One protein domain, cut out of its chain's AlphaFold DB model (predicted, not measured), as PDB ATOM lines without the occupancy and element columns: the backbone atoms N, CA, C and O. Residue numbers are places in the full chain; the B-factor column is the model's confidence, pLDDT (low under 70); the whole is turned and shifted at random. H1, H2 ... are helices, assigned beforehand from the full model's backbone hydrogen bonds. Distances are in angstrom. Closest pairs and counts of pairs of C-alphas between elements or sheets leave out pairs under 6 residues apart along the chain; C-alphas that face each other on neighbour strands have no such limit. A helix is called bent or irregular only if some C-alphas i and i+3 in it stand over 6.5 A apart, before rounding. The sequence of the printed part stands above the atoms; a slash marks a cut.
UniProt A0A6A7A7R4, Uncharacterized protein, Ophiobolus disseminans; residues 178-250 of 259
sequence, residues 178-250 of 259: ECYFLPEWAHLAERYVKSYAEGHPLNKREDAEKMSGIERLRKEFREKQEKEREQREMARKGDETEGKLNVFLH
ATOM      1  N   GLU A 178     184.561 324.072 203.640       89.31
ATOM      2  CA  GLU A 178     185.761 323.290 203.325       89.31
ATOM      3  C   GLU A 178     186.436 323.785 202.036       89.31
ATOM      4  O   GLU A 178     187.655 323.913 201.984       89.31
ATOM      5  N   CYS A 179     185.648 324.142 201.016       92.44
ATOM      6  CA  CYS A 179     186.164 324.686 199.758       92.44
ATOM      7  C   CYS A 179     186.550 326.160 199.852       92.44
ATOM      8  O   CYS A 179     187.362 326.622 199.060       92.44
ATOM      9  N   TYR A 180     186.009 326.902 200.819       94.12
ATOM     10  CA  TYR A 180     186.286 328.328 200.996       94.12
ATOM     11  C   TYR A 180     187.784 328.649 201.135       94.12
ATOM     12  O   TYR A 180     188.219 329.744 200.784       94.12
ATOM     13  N   PHE A 181     188.582 327.687 201.611       91.94
ATOM     14  CA  PHE A 181     190.031 327.825 201.783       91.94
ATOM     15  C   PHE A 181     190.861 327.340 200.588       91.94
ATOM     16  O   PHE A 181     192.088 327.429 200.637       91.94
ATOM     17  N   LEU A 182     190.230 326.839 199.522       93.06
ATOM     18  CA  LEU A 182     190.939 326.453 198.305       93.06
ATOM     19  C   LEU A 182     191.409 327.696 197.527       93.06
ATOM     20  O   LEU A 182     190.738 328.733 197.565       93.06
ATOM     21  N   PRO A 183     192.528 327.609 196.779       94.31
ATOM     22  CA  PRO A 183     193.079 328.745 196.034       94.31
ATOM     23  C   PRO A 183     192.079 329.406 195.075       94.31
ATOM     24  O   PRO A 183     192.056 330.628 194.950       94.31
ATOM     25  N   GLU A 184     191.207 328.611 194.454       95.62
ATOM     26  CA  GLU A 184     190.116 329.063 193.579       95.62
ATOM     27  C   GLU A 184     189.153 330.059 194.256       95.62
ATOM     28  O   GLU A 184     188.658 330.986 193.611       95.62
ATOM     29  N   TRP A 185     188.950 329.943 195.573       95.19
ATOM     30  CA  TRP A 185     188.043 330.791 196.354       95.19
ATOM     31  C   TRP A 185     188.764 331.812 197.244       95.19
ATOM     32  O   TRP A 185     188.105 332.574 197.955       95.19
ATOM     33  N   ALA A 186     190.097 331.903 197.182       92.56
ATOM     34  CA  ALA A 186     190.896 332.783 198.045       92.56
ATOM     35  C   ALA A 186     190.476 334.265 197.965       92.56
ATOM     36  O   ALA A 186     190.488 334.981 198.966       92.56
ATOM     37  N   HIS A 187     190.022 334.709 196.790       95.69
ATOM     38  CA  HIS A 187     189.522 336.066 196.571       95.69
ATOM     39  C   HIS A 187     188.253 336.389 197.390       95.69
ATOM     40  O   HIS A 187     188.049 337.539 197.781       95.69
ATOM     41  N   LEU A 188     187.395 335.398 197.674       94.81
ATOM     42  CA  LEU A 188     186.221 335.579 198.535       94.81
ATOM     43  C   LEU A 188     186.626 335.725 200.002       94.81
ATOM     44  O   LEU A 188     186.056 336.562 200.702       94.81
ATOM     45  N   ALA A 189     187.617 334.943 200.445       91.88
ATOM     46  CA  ALA A 189     188.206 335.067 201.776       91.88
ATOM     47  C   ALA A 189     188.809 336.455 201.988       91.88
ATOM     48  O   ALA A 189     188.478 337.131 202.959       91.88
ATOM     49  N   GLU A 190     189.610 336.930 201.036       93.25
ATOM     50  CA  GLU A 190     190.179 338.274 201.089       93.25
ATOM     51  C   GLU A 190     189.103 339.367 201.100       93.25
ATOM     52  O   GLU A 190     189.170 340.288 201.916       93.25
ATOM     53  N   ARG A 191     188.074 339.252 200.249       95.50
ATOM     54  CA  ARG A 191     186.957 340.207 200.227       95.50
ATOM     55  C   ARG A 191     186.228 340.262 201.570       95.50
ATOM     56  O   ARG A 191     185.894 341.354 202.024       95.50
ATOM     57  N   TYR A 192     185.989 339.114 202.199       94.44
ATOM     58  CA  TYR A 192     185.336 339.055 203.504       94.44
ATOM     59  C   TYR A 192     186.202 339.684 204.599       94.44
ATOM     60  O   TYR A 192     185.704 340.525 205.339       94.44
ATOM     61  N   VAL A 193     187.499 339.355 204.664       94.81
ATOM     62  CA  VAL A 193     188.431 339.961 205.635       94.81
ATOM     63  C   VAL A 193     188.485 341.476 205.458       94.81
ATOM     64  O   VAL A 193     188.436 342.213 206.441       94.81
ATOM     65  N   LYS A 194     188.530 341.951 204.208       95.69
ATOM     66  CA  LYS A 194     188.507 343.380 203.892       95.69
ATOM     67  C   LYS A 194     187.216 344.048 204.377       95.69
ATOM     68  O   LYS A 194     187.287 345.037 205.094       95.69
ATOM     69  N   SER A 195     186.054 343.485 204.041       95.62
ATOM     70  CA  SER A 195     184.757 344.015 204.481       95.62
ATOM     71  C   SER A 195     184.611 343.993 206.007       95.62
ATOM     72  O   SER A 195     184.090 344.936 206.597       95.62
ATOM     73  N   TYR A 196     185.129 342.953 206.664       95.56
ATOM     74  CA  TYR A 196     185.157 342.865 208.118       95.56
ATOM     75  C   TYR A 196     186.022 343.973 208.732       95.56
ATOM     76  O   TYR A 196     185.597 344.613 209.692       95.56
ATOM     77  N   ALA A 197     187.201 344.238 208.162       95.75
ATOM     78  CA  ALA A 197     188.097 345.302 208.610       95.75
ATOM     79  C   ALA A 197     187.513 346.711 208.403       95.75
ATOM     80  O   ALA A 197     187.784 347.601 209.197       95.75
ATOM     81  N   GLU A 198     186.682 346.928 207.382       95.50
ATOM     82  CA  GLU A 198     185.994 348.214 207.178       95.50
ATOM     83  C   GLU A 198     184.952 348.498 208.277       95.50
ATOM     84  O   GLU A 198     184.745 349.649 208.653       95.50
ATOM     85  N   GLY A 199     184.314 347.454 208.820       95.56
ATOM     86  CA  GLY A 199     183.310 347.570 209.885       95.56
ATOM     87  C   GLY A 199     183.867 347.560 211.312       95.56
ATOM     88  O   GLY A 199     183.112 347.804 212.253       95.56
ATOM     89  N   HIS A 200     185.159 347.270 211.495       95.50
ATOM     90  CA  HIS A 200     185.774 347.114 212.813       95.50
ATOM     91  C   HIS A 200     187.074 347.920 212.893       95.50
ATOM     92  O   HIS A 200     187.943 347.734 212.046       95.50
ATOM     93  N   PRO A 201     187.264 348.771 213.919       91.06
ATOM     94  CA  PRO A 201     188.488 349.547 214.087       91.06
ATOM     95  C   PRO A 201     189.632 348.633 214.542       91.06
ATOM     96  O   PRO A 201     189.966 348.548 215.724       91.06
ATOM     97  N   LEU A 202     190.204 347.896 213.596       91.56
ATOM     98  CA  LEU A 202     191.341 347.013 213.804       91.56
ATOM     99  C   LEU A 202     192.588 347.673 213.230       91.56
ATOM    100  O   LEU A 202     192.588 348.175 212.108       91.56
ATOM    101  N   ASN A 203     193.666 347.657 214.008       87.88
ATOM    102  CA  ASN A 203     194.918 348.310 213.625       87.88
ATOM    103  C   ASN A 203     195.677 347.535 212.538       87.88
ATOM    104  O   ASN A 203     196.545 348.101 211.875       87.88
ATOM    105  N   LYS A 204     195.399 346.235 212.384       92.88
ATOM    106  CA  LYS A 204     196.128 345.326 211.499       92.88
ATOM    107  C   LYS A 204     195.183 344.369 210.780       92.88
ATOM    108  O   LYS A 204     194.153 343.966 211.321       92.88
ATOM    109  N   ARG A 205     195.560 343.966 209.563       89.69
ATOM    110  CA  ARG A 205     194.798 343.001 208.752       89.69
ATOM    111  C   ARG A 205     194.809 341.610 209.385       89.69
ATOM    112  O   ARG A 205     193.804 340.908 209.331       89.69
ATOM    113  N   GLU A 206     195.912 341.230 210.016       92.94
ATOM    114  CA  GLU A 206     196.064 339.941 210.696       92.94
ATOM    115  C   GLU A 206     195.063 339.810 211.854       92.94
ATOM    116  O   GLU A 206     194.454 338.756 212.040       92.94
ATOM    117  N   ASP A 207     194.804 340.910 212.567       94.31
ATOM    118  CA  ASP A 207     193.796 340.946 213.627       94.31
ATOM    119  C   ASP A 207     192.383 340.759 213.056       94.31
ATOM    120  O   ASP A 207     191.545 340.127 213.693       94.31
ATOM    121  N   ALA A 208     192.111 341.233 211.834       94.50
ATOM    122  CA  ALA A 208     190.827 341.013 211.165       94.50
ATOM    123  C   ALA A 208     190.616 339.539 210.795       94.50
ATOM    124  O   ALA A 208     189.524 339.007 210.998       94.50
ATOM    125  N   GLU A 209     191.648 338.838 210.317       93.00
ATOM    126  CA  GLU A 209     191.553 337.392 210.053       93.00
ATOM    127  C   GLU A 209     191.322 336.587 211.337       93.00
ATOM    128  O   GLU A 209     190.511 335.654 211.353       93.00
ATOM    129  N   LYS A 210     191.995 336.978 212.423       95.25
ATOM    130  CA  LYS A 210     191.862 336.344 213.735       95.25
ATOM    131  C   LYS A 210     190.489 336.581 214.358       95.25
ATOM    132  O   LYS A 210     189.822 335.631 214.764       95.25
ATOM    133  N   MET A 211     190.042 337.837 214.395       93.00
ATOM    134  CA  MET A 211     188.773 338.239 215.009       93.00
ATOM    135  C   MET A 211     187.559 337.771 214.208       93.00
ATOM    136  O   MET A 211     186.535 337.440 214.795       93.00
ATOM    137  N   SER A 212     187.677 337.684 212.882       91.50
ATOM    138  CA  SER A 212     186.606 337.153 212.032       91.50
ATOM    139  C   SER A 212     186.472 335.624 212.082       91.50
ATOM    140  O   SER A 212     185.529 335.074 211.512       91.50
ATOM    141  N   GLY A 213     187.405 334.927 212.746       91.81
ATOM    142  CA  GLY A 213     187.417 333.469 212.888       91.81
ATOM    143  C   GLY A 213     187.985 332.710 211.683       91.81
ATOM    144  O   GLY A 213     188.126 331.487 211.750       91.81
ATOM    145  N   ILE A 214     188.365 333.404 210.606       91.75
ATOM    146  CA  ILE A 214     188.965 332.789 209.412       91.75
ATOM    147  C   ILE A 214     190.290 332.108 209.736       91.75
ATOM    148  O   ILE A 214     190.546 331.016 209.228       91.75
ATOM    149  N   GLU A 215     191.118 332.707 210.593       93.50
ATOM    150  CA  GLU A 215     192.399 332.111 210.984       93.50
ATOM    151  C   GLU A 215     192.199 330.741 211.652       93.50
ATOM    152  O   GLU A 215     192.871 329.767 211.297       93.50
ATOM    153  N   ARG A 216     191.227 330.649 212.569       94.19
ATOM    154  CA  ARG A 216     190.878 329.403 213.263       94.19
ATOM    155  C   ARG A 216     190.422 328.335 212.273       94.19
ATOM    156  O   ARG A 216     190.949 327.228 212.294       94.19
ATOM    157  N   LEU A 217     189.496 328.680 211.383       92.62
ATOM    158  CA  LEU A 217     188.968 327.751 210.385       92.62
ATOM    159  C   LEU A 217     190.059 327.278 209.410       92.62
ATOM    160  O   LEU A 217     190.132 326.096 209.081       92.62
ATOM    161  N   ARG A 218     190.969 328.173 209.004       91.69
ATOM    162  CA  ARG A 218     192.119 327.830 208.156       91.69
ATOM    163  C   ARG A 218     193.087 326.885 208.877       91.69
ATOM    164  O   ARG A 218     193.638 325.983 208.249       91.69
ATOM    165  N   LYS A 219     193.304 327.079 210.182       94.12
ATOM    166  CA  LYS A 219     194.115 326.173 211.009       94.12
ATOM    167  C   LYS A 219     193.473 324.787 211.098       94.12
ATOM    168  O   LYS A 219     194.139 323.814 210.760       94.12
ATOM    169  N   GLU A 220     192.191 324.715 211.450       94.19
ATOM    170  CA  GLU A 220     191.430 323.459 211.528       94.19
ATOM    171  C   GLU A 220     191.430 322.710 210.181       94.19
ATOM    172  O   GLU A 220     191.617 321.496 210.142       94.19
ATOM    173  N   PHE A 221     191.303 323.431 209.061       92.75
ATOM    174  CA  PHE A 221     191.378 322.841 207.723       92.75
ATOM    175  C   PHE A 221     192.758 322.240 207.414       92.75
ATOM    176  O   PHE A 221     192.837 321.126 206.894       92.75
ATOM    177  N   ARG A 222     193.849 322.940 207.757       92.94
ATOM    178  CA  ARG A 222     195.216 322.415 207.579       92.94
ATOM    179  C   ARG A 222     195.463 321.173 208.431       92.94
ATOM    180  O   ARG A 222     195.989 320.196 207.915       92.94
ATOM    181  N   GLU A 223     195.036 321.189 209.691       95.88
ATOM    182  CA  GLU A 223     195.153 320.033 210.587       95.88
ATOM    183  C   GLU A 223     194.343 318.832 210.075       95.88
ATOM    184  O   GLU A 223     194.815 317.700 210.132       95.88
ATOM    185  N   LYS A 224     193.140 319.061 209.529       93.50
ATOM    186  CA  LYS A 224     192.329 318.006 208.900       93.50
ATOM    187  C   LYS A 224     193.055 317.382 207.701       93.50
ATOM    188  O   LYS A 224     193.118 316.161 207.613       93.50
ATOM    189  N   GLN A 225     193.627 318.205 206.818       92.56
ATOM    190  CA  GLN A 225     194.392 317.747 205.648       92.56
ATOM    191  C   GLN A 225     195.645 316.956 206.039       92.56
ATOM    192  O   GLN A 225     195.961 315.936 205.429       92.56
ATOM    193  N   GLU A 226     196.356 317.403 207.074       96.56
ATOM    194  CA  GLU A 226     197.527 316.697 207.590       96.56
ATOM    195  C   GLU A 226     197.156 315.335 208.179       96.56
ATOM    196  O   GLU A 226     197.749 314.331 207.787       96.56
ATOM    197  N   LYS A 227     196.111 315.274 209.012       97.88
ATOM    198  CA  LYS A 227     195.597 314.011 209.564       97.88
ATOM    199  C   LYS A 227     195.143 313.043 208.479       97.88
ATOM    200  O   LYS A 227     195.416 311.851 208.568       97.88
ATOM    201  N   GLU A 228     194.464 313.536 207.446       96.31
ATOM    202  CA  GLU A 228     194.040 312.696 206.325       96.31
ATOM    203  C   GLU A 228     195.247 312.155 205.541       96.31
ATOM    204  O   GLU A 228     195.272 310.982 205.163       96.31
ATOM    205  N   ARG A 229     196.286 312.973 205.340       97.56
ATOM    206  CA  ARG A 229     197.544 312.537 204.717       97.56
ATOM    207  C   ARG A 229     198.246 311.463 205.553       97.56
ATOM    208  O   ARG A 229     198.652 310.449 204.992       97.56
ATOM    209  N   GLU A 230     198.361 311.662 206.863       98.00
ATOM    210  CA  GLU A 230     198.942 310.682 207.789       98.00
ATOM    211  C   GLU A 230     198.139 309.378 207.805       98.00
ATOM    212  O   GLU A 230     198.717 308.295 207.741       98.00
ATOM    213  N   GLN A 231     196.806 309.463 207.813       97.81
ATOM    214  CA  GLN A 231     195.927 308.298 207.756       97.81
ATOM    215  C   GLN A 231     196.130 307.501 206.461       97.81
ATOM    216  O   GLN A 231     196.219 306.274 206.503       97.81
ATOM    217  N   ARG A 232     196.257 308.180 205.314       97.44
ATOM    218  CA  ARG A 232     196.565 307.531 204.030       97.44
ATOM    219  C   ARG A 232     197.953 306.893 204.025       97.44
ATOM    220  O   ARG A 232     198.123 305.813 203.466       97.44
ATOM    221  N   GLU A 233     198.944 307.527 204.649       97.56
ATOM    222  CA  GLU A 233     200.285 306.951 204.778       97.56
ATOM    223  C   GLU A 233     200.288 305.710 205.681       97.56
ATOM    224  O   GLU A 233     200.921 304.710 205.338       97.56
ATOM    225  N   MET A 234     199.558 305.749 206.800       97.38
ATOM    226  CA  MET A 234     199.392 304.595 207.686       97.38
ATOM    227  C   MET A 234     198.676 303.440 206.986       97.38
ATOM    228  O   MET A 234     199.145 302.311 207.088       97.38
ATOM    229  N   ALA A 235     197.616 303.715 206.217       96.25
ATOM    230  CA  ALA A 235     196.939 302.697 205.412       96.25
ATOM    231  C   ALA A 235     197.904 302.043 204.407       96.25
ATOM    232  O   ALA A 235     198.019 300.824 204.363       96.25
ATOM    233  N   ARG A 236     198.704 302.850 203.693       96.69
ATOM    234  CA  ARG A 236     199.708 302.339 202.745       96.69
ATOM    235  C   ARG A 236     200.775 301.467 203.417       96.69
ATOM    236  O   ARG A 236     201.239 300.503 202.817       96.69
ATOM    237  N   LYS A 237     201.205 301.814 204.636       96.12
ATOM    238  CA  LYS A 237     202.176 301.011 205.404       96.12
ATOM    239  C   LYS A 237     201.558 299.713 205.933       96.12
ATOM    240  O   LYS A 237     202.255 298.702 205.958       96.12
ATOM    241  N   GLY A 238     200.280 299.737 206.321       92.50
ATOM    242  CA  GLY A 238     199.530 298.553 206.751       92.50
ATOM    243  C   GLY A 238     199.507 297.466 205.675       92.50
ATOM    244  O   GLY A 238     199.927 296.339 205.942       92.50
ATOM    245  N   ASP A 239     199.166 297.843 204.441       89.81
ATOM    246  CA  ASP A 239     199.125 296.922 203.296       89.81
ATOM    247  C   ASP A 239     200.499 296.278 203.009       89.81
ATOM    248  O   ASP A 239     200.592 295.097 202.669       89.81
ATOM    249  N   GLU A 240     201.598 297.023 203.192       89.25
ATOM    250  CA  GLU A 240     202.956 296.490 203.003       89.25
ATOM    251  C   GLU A 240     203.330 295.457 204.082       89.25
ATOM    252  O   GLU A 240     204.030 294.479 203.800       89.25
ATOM    253  N   THR A 241     202.866 295.649 205.320       85.94
ATOM    254  CA  THR A 241     203.116 294.698 206.414       85.94
ATOM    255  C   THR A 241     202.278 293.428 206.294       85.94
ATOM    256  O   THR A 241     202.814 292.337 206.499       85.94
ATOM    257  N   GLU A 242     201.010 293.534 205.885       78.00
ATOM    258  CA  GLU A 242     200.151 292.365 205.649       78.00
ATOM    259  C   GLU A 242     200.613 291.559 204.427       78.00
ATOM    260  O   GLU A 242     200.673 290.327 204.477       78.00
ATOM    261  N   GLY A 243     201.050 292.235 203.358       75.25
ATOM    262  CA  GLY A 243     201.621 291.576 202.181       75.25
ATOM    263  C   GLY A 243     202.876 290.752 202.493       75.25
ATOM    264  O   GLY A 243     203.042 289.660 201.953       75.25
ATOM    265  N   LYS A 244     203.743 291.220 203.405       74.19
ATOM    266  CA  LYS A 244     204.947 290.474 203.826       74.19
ATOM    267  C   LYS A 244     204.622 289.246 204.676       74.19
ATOM    268  O   LYS A 244     205.314 288.240 204.546       74.19
ATOM    269  N   LEU A 245     203.580 289.292 205.509       71.19
ATOM    270  CA  LEU A 245     203.168 288.149 206.336       71.19
ATOM    271  C   LEU A 245     202.574 287.006 205.497       71.19
ATOM    272  O   LEU A 245     202.857 285.840 205.772       71.19
ATOM    273  N   ASN A 246     201.839 287.318 204.428       69.75
ATOM    274  CA  ASN A 246     201.229 286.297 203.569       69.75
ATOM    275  C   ASN A 246     202.233 285.549 202.670       69.75
ATOM    276  O   ASN A 246     201.979 284.406 202.300       69.75
ATOM    277  N   VAL A 247     203.396 286.135 202.359       65.62
ATOM    278  CA  VAL A 247     204.442 285.453 201.567       65.62
ATOM    279  C   VAL A 247     205.125 284.329 202.360       65.62
ATOM    280  O   VAL A 247     205.542 283.336 201.768       65.62
ATOM    281  N   PHE A 248     205.193 284.422 203.692       63.88
ATOM    282  CA  PHE A 248     205.828 283.387 204.519       63.88
ATOM    283  C   PHE A 248     204.926 282.179 204.815       63.88
ATOM    284  O   PHE A 248     205.440 281.115 205.146       63.88
ATOM    285  N   LEU A 249     203.602 282.298 204.669       66.19
ATOM    286  CA  LEU A 249     202.655 281.222 205.006       66.19
ATOM    287  C   LEU A 249     202.336 280.260 203.845       66.19
ATOM    288  O   LEU A 249     201.689 279.240 204.067       66.19
ATOM    289  N   HIS A 250     202.802 280.528 202.620       62.56
ATOM    290  CA  HIS A 250     202.554 279.666 201.448       62.56
ATOM    291  C   HIS A 250     203.808 278.990 200.868       62.56
ATOM    292  O   HIS A 250     203.764 278.445 199.768       62.56
TER     293      HIS A 250
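AT A GLANCE: This is residues 178 to 250 of the 259 residues of an uncharacterized protein of Ophiobolus disseminans (UniProt A0A6A7A7R4). One long helix, H3, makes the long axis, with a small helical head at its first end; the head holds most of H1, the short H2 set across H1, and the first turns of H3. Residues 223 to 250, of which 223 to 248 belong to H3, stick out from this head as a long free arm. The printed part has 73 residues, with three named helices in the order H1, H2, H3 and no named strand, and its class is all helix. The whole is extended, with a radius of gyration of the C-alphas of 21.1 A, and the C-alphas span 72 by 21 by 13 A, a rod in outline.

IN THESE COORDINATES: H3, residues 214 to 248, is the longest helix; it runs 52.4 A from C-alpha 214 at (188.965, 332.789, 209.412) to C-alpha 248 at (205.828, 283.387, 204.519). H2, residues 205 to 211, measures 9.9 A from first to last C-alpha. H1, residues 183 to 199, measures 25.3 A and begins with C-alpha 183 at (193.079, 328.745, 196.034). H1 is irregular: C-alphas 184 and 187 are 7.6 A apart, against about 5 A in a regular helix, and its line is a rough one.

HOW THE PARTS SIT: H3 touches no helix but is near H2. H2 and H3 are close but not clearly touching, with 2 pairs of C-alphas within 8 A; the closest C-alphas are those of Glu 209 and Glu 215, 5.4 A apart. Their lines are about perpendicular, at 75 degrees. H1 touches H2 with residues 193 to 197 alone, and the closest C-alphas are those of Ala 197 and Ala 208, 5.7 A apart. The lines of H1 and H2 are about perpendicular, at 86 degrees. H1 and H3 are apart, but only just, with a closest C-alpha distance of 8.0 A. In H2 every O i to N i+4 pair is within hydrogen-bond range; in H1 11 of 13 and in H3 28 of 31 are.

THE WHOLE: The two C-alphas farthest apart are those of Pro 201 and His 250, 72.4 A. Residues 182 to 187, of which 183 to 187 belong to H1, stand free, as do residues 223 to 250. Without these stretches the body has 39 residues and spans 28 by 16 by 10 A. The links from H1 to H2 and from H2 to H3 are tight, with 5 and 2 residues. The printed part has no cut. Its mean pLDDT is 90.9, and residues 246 to 250 are under 70.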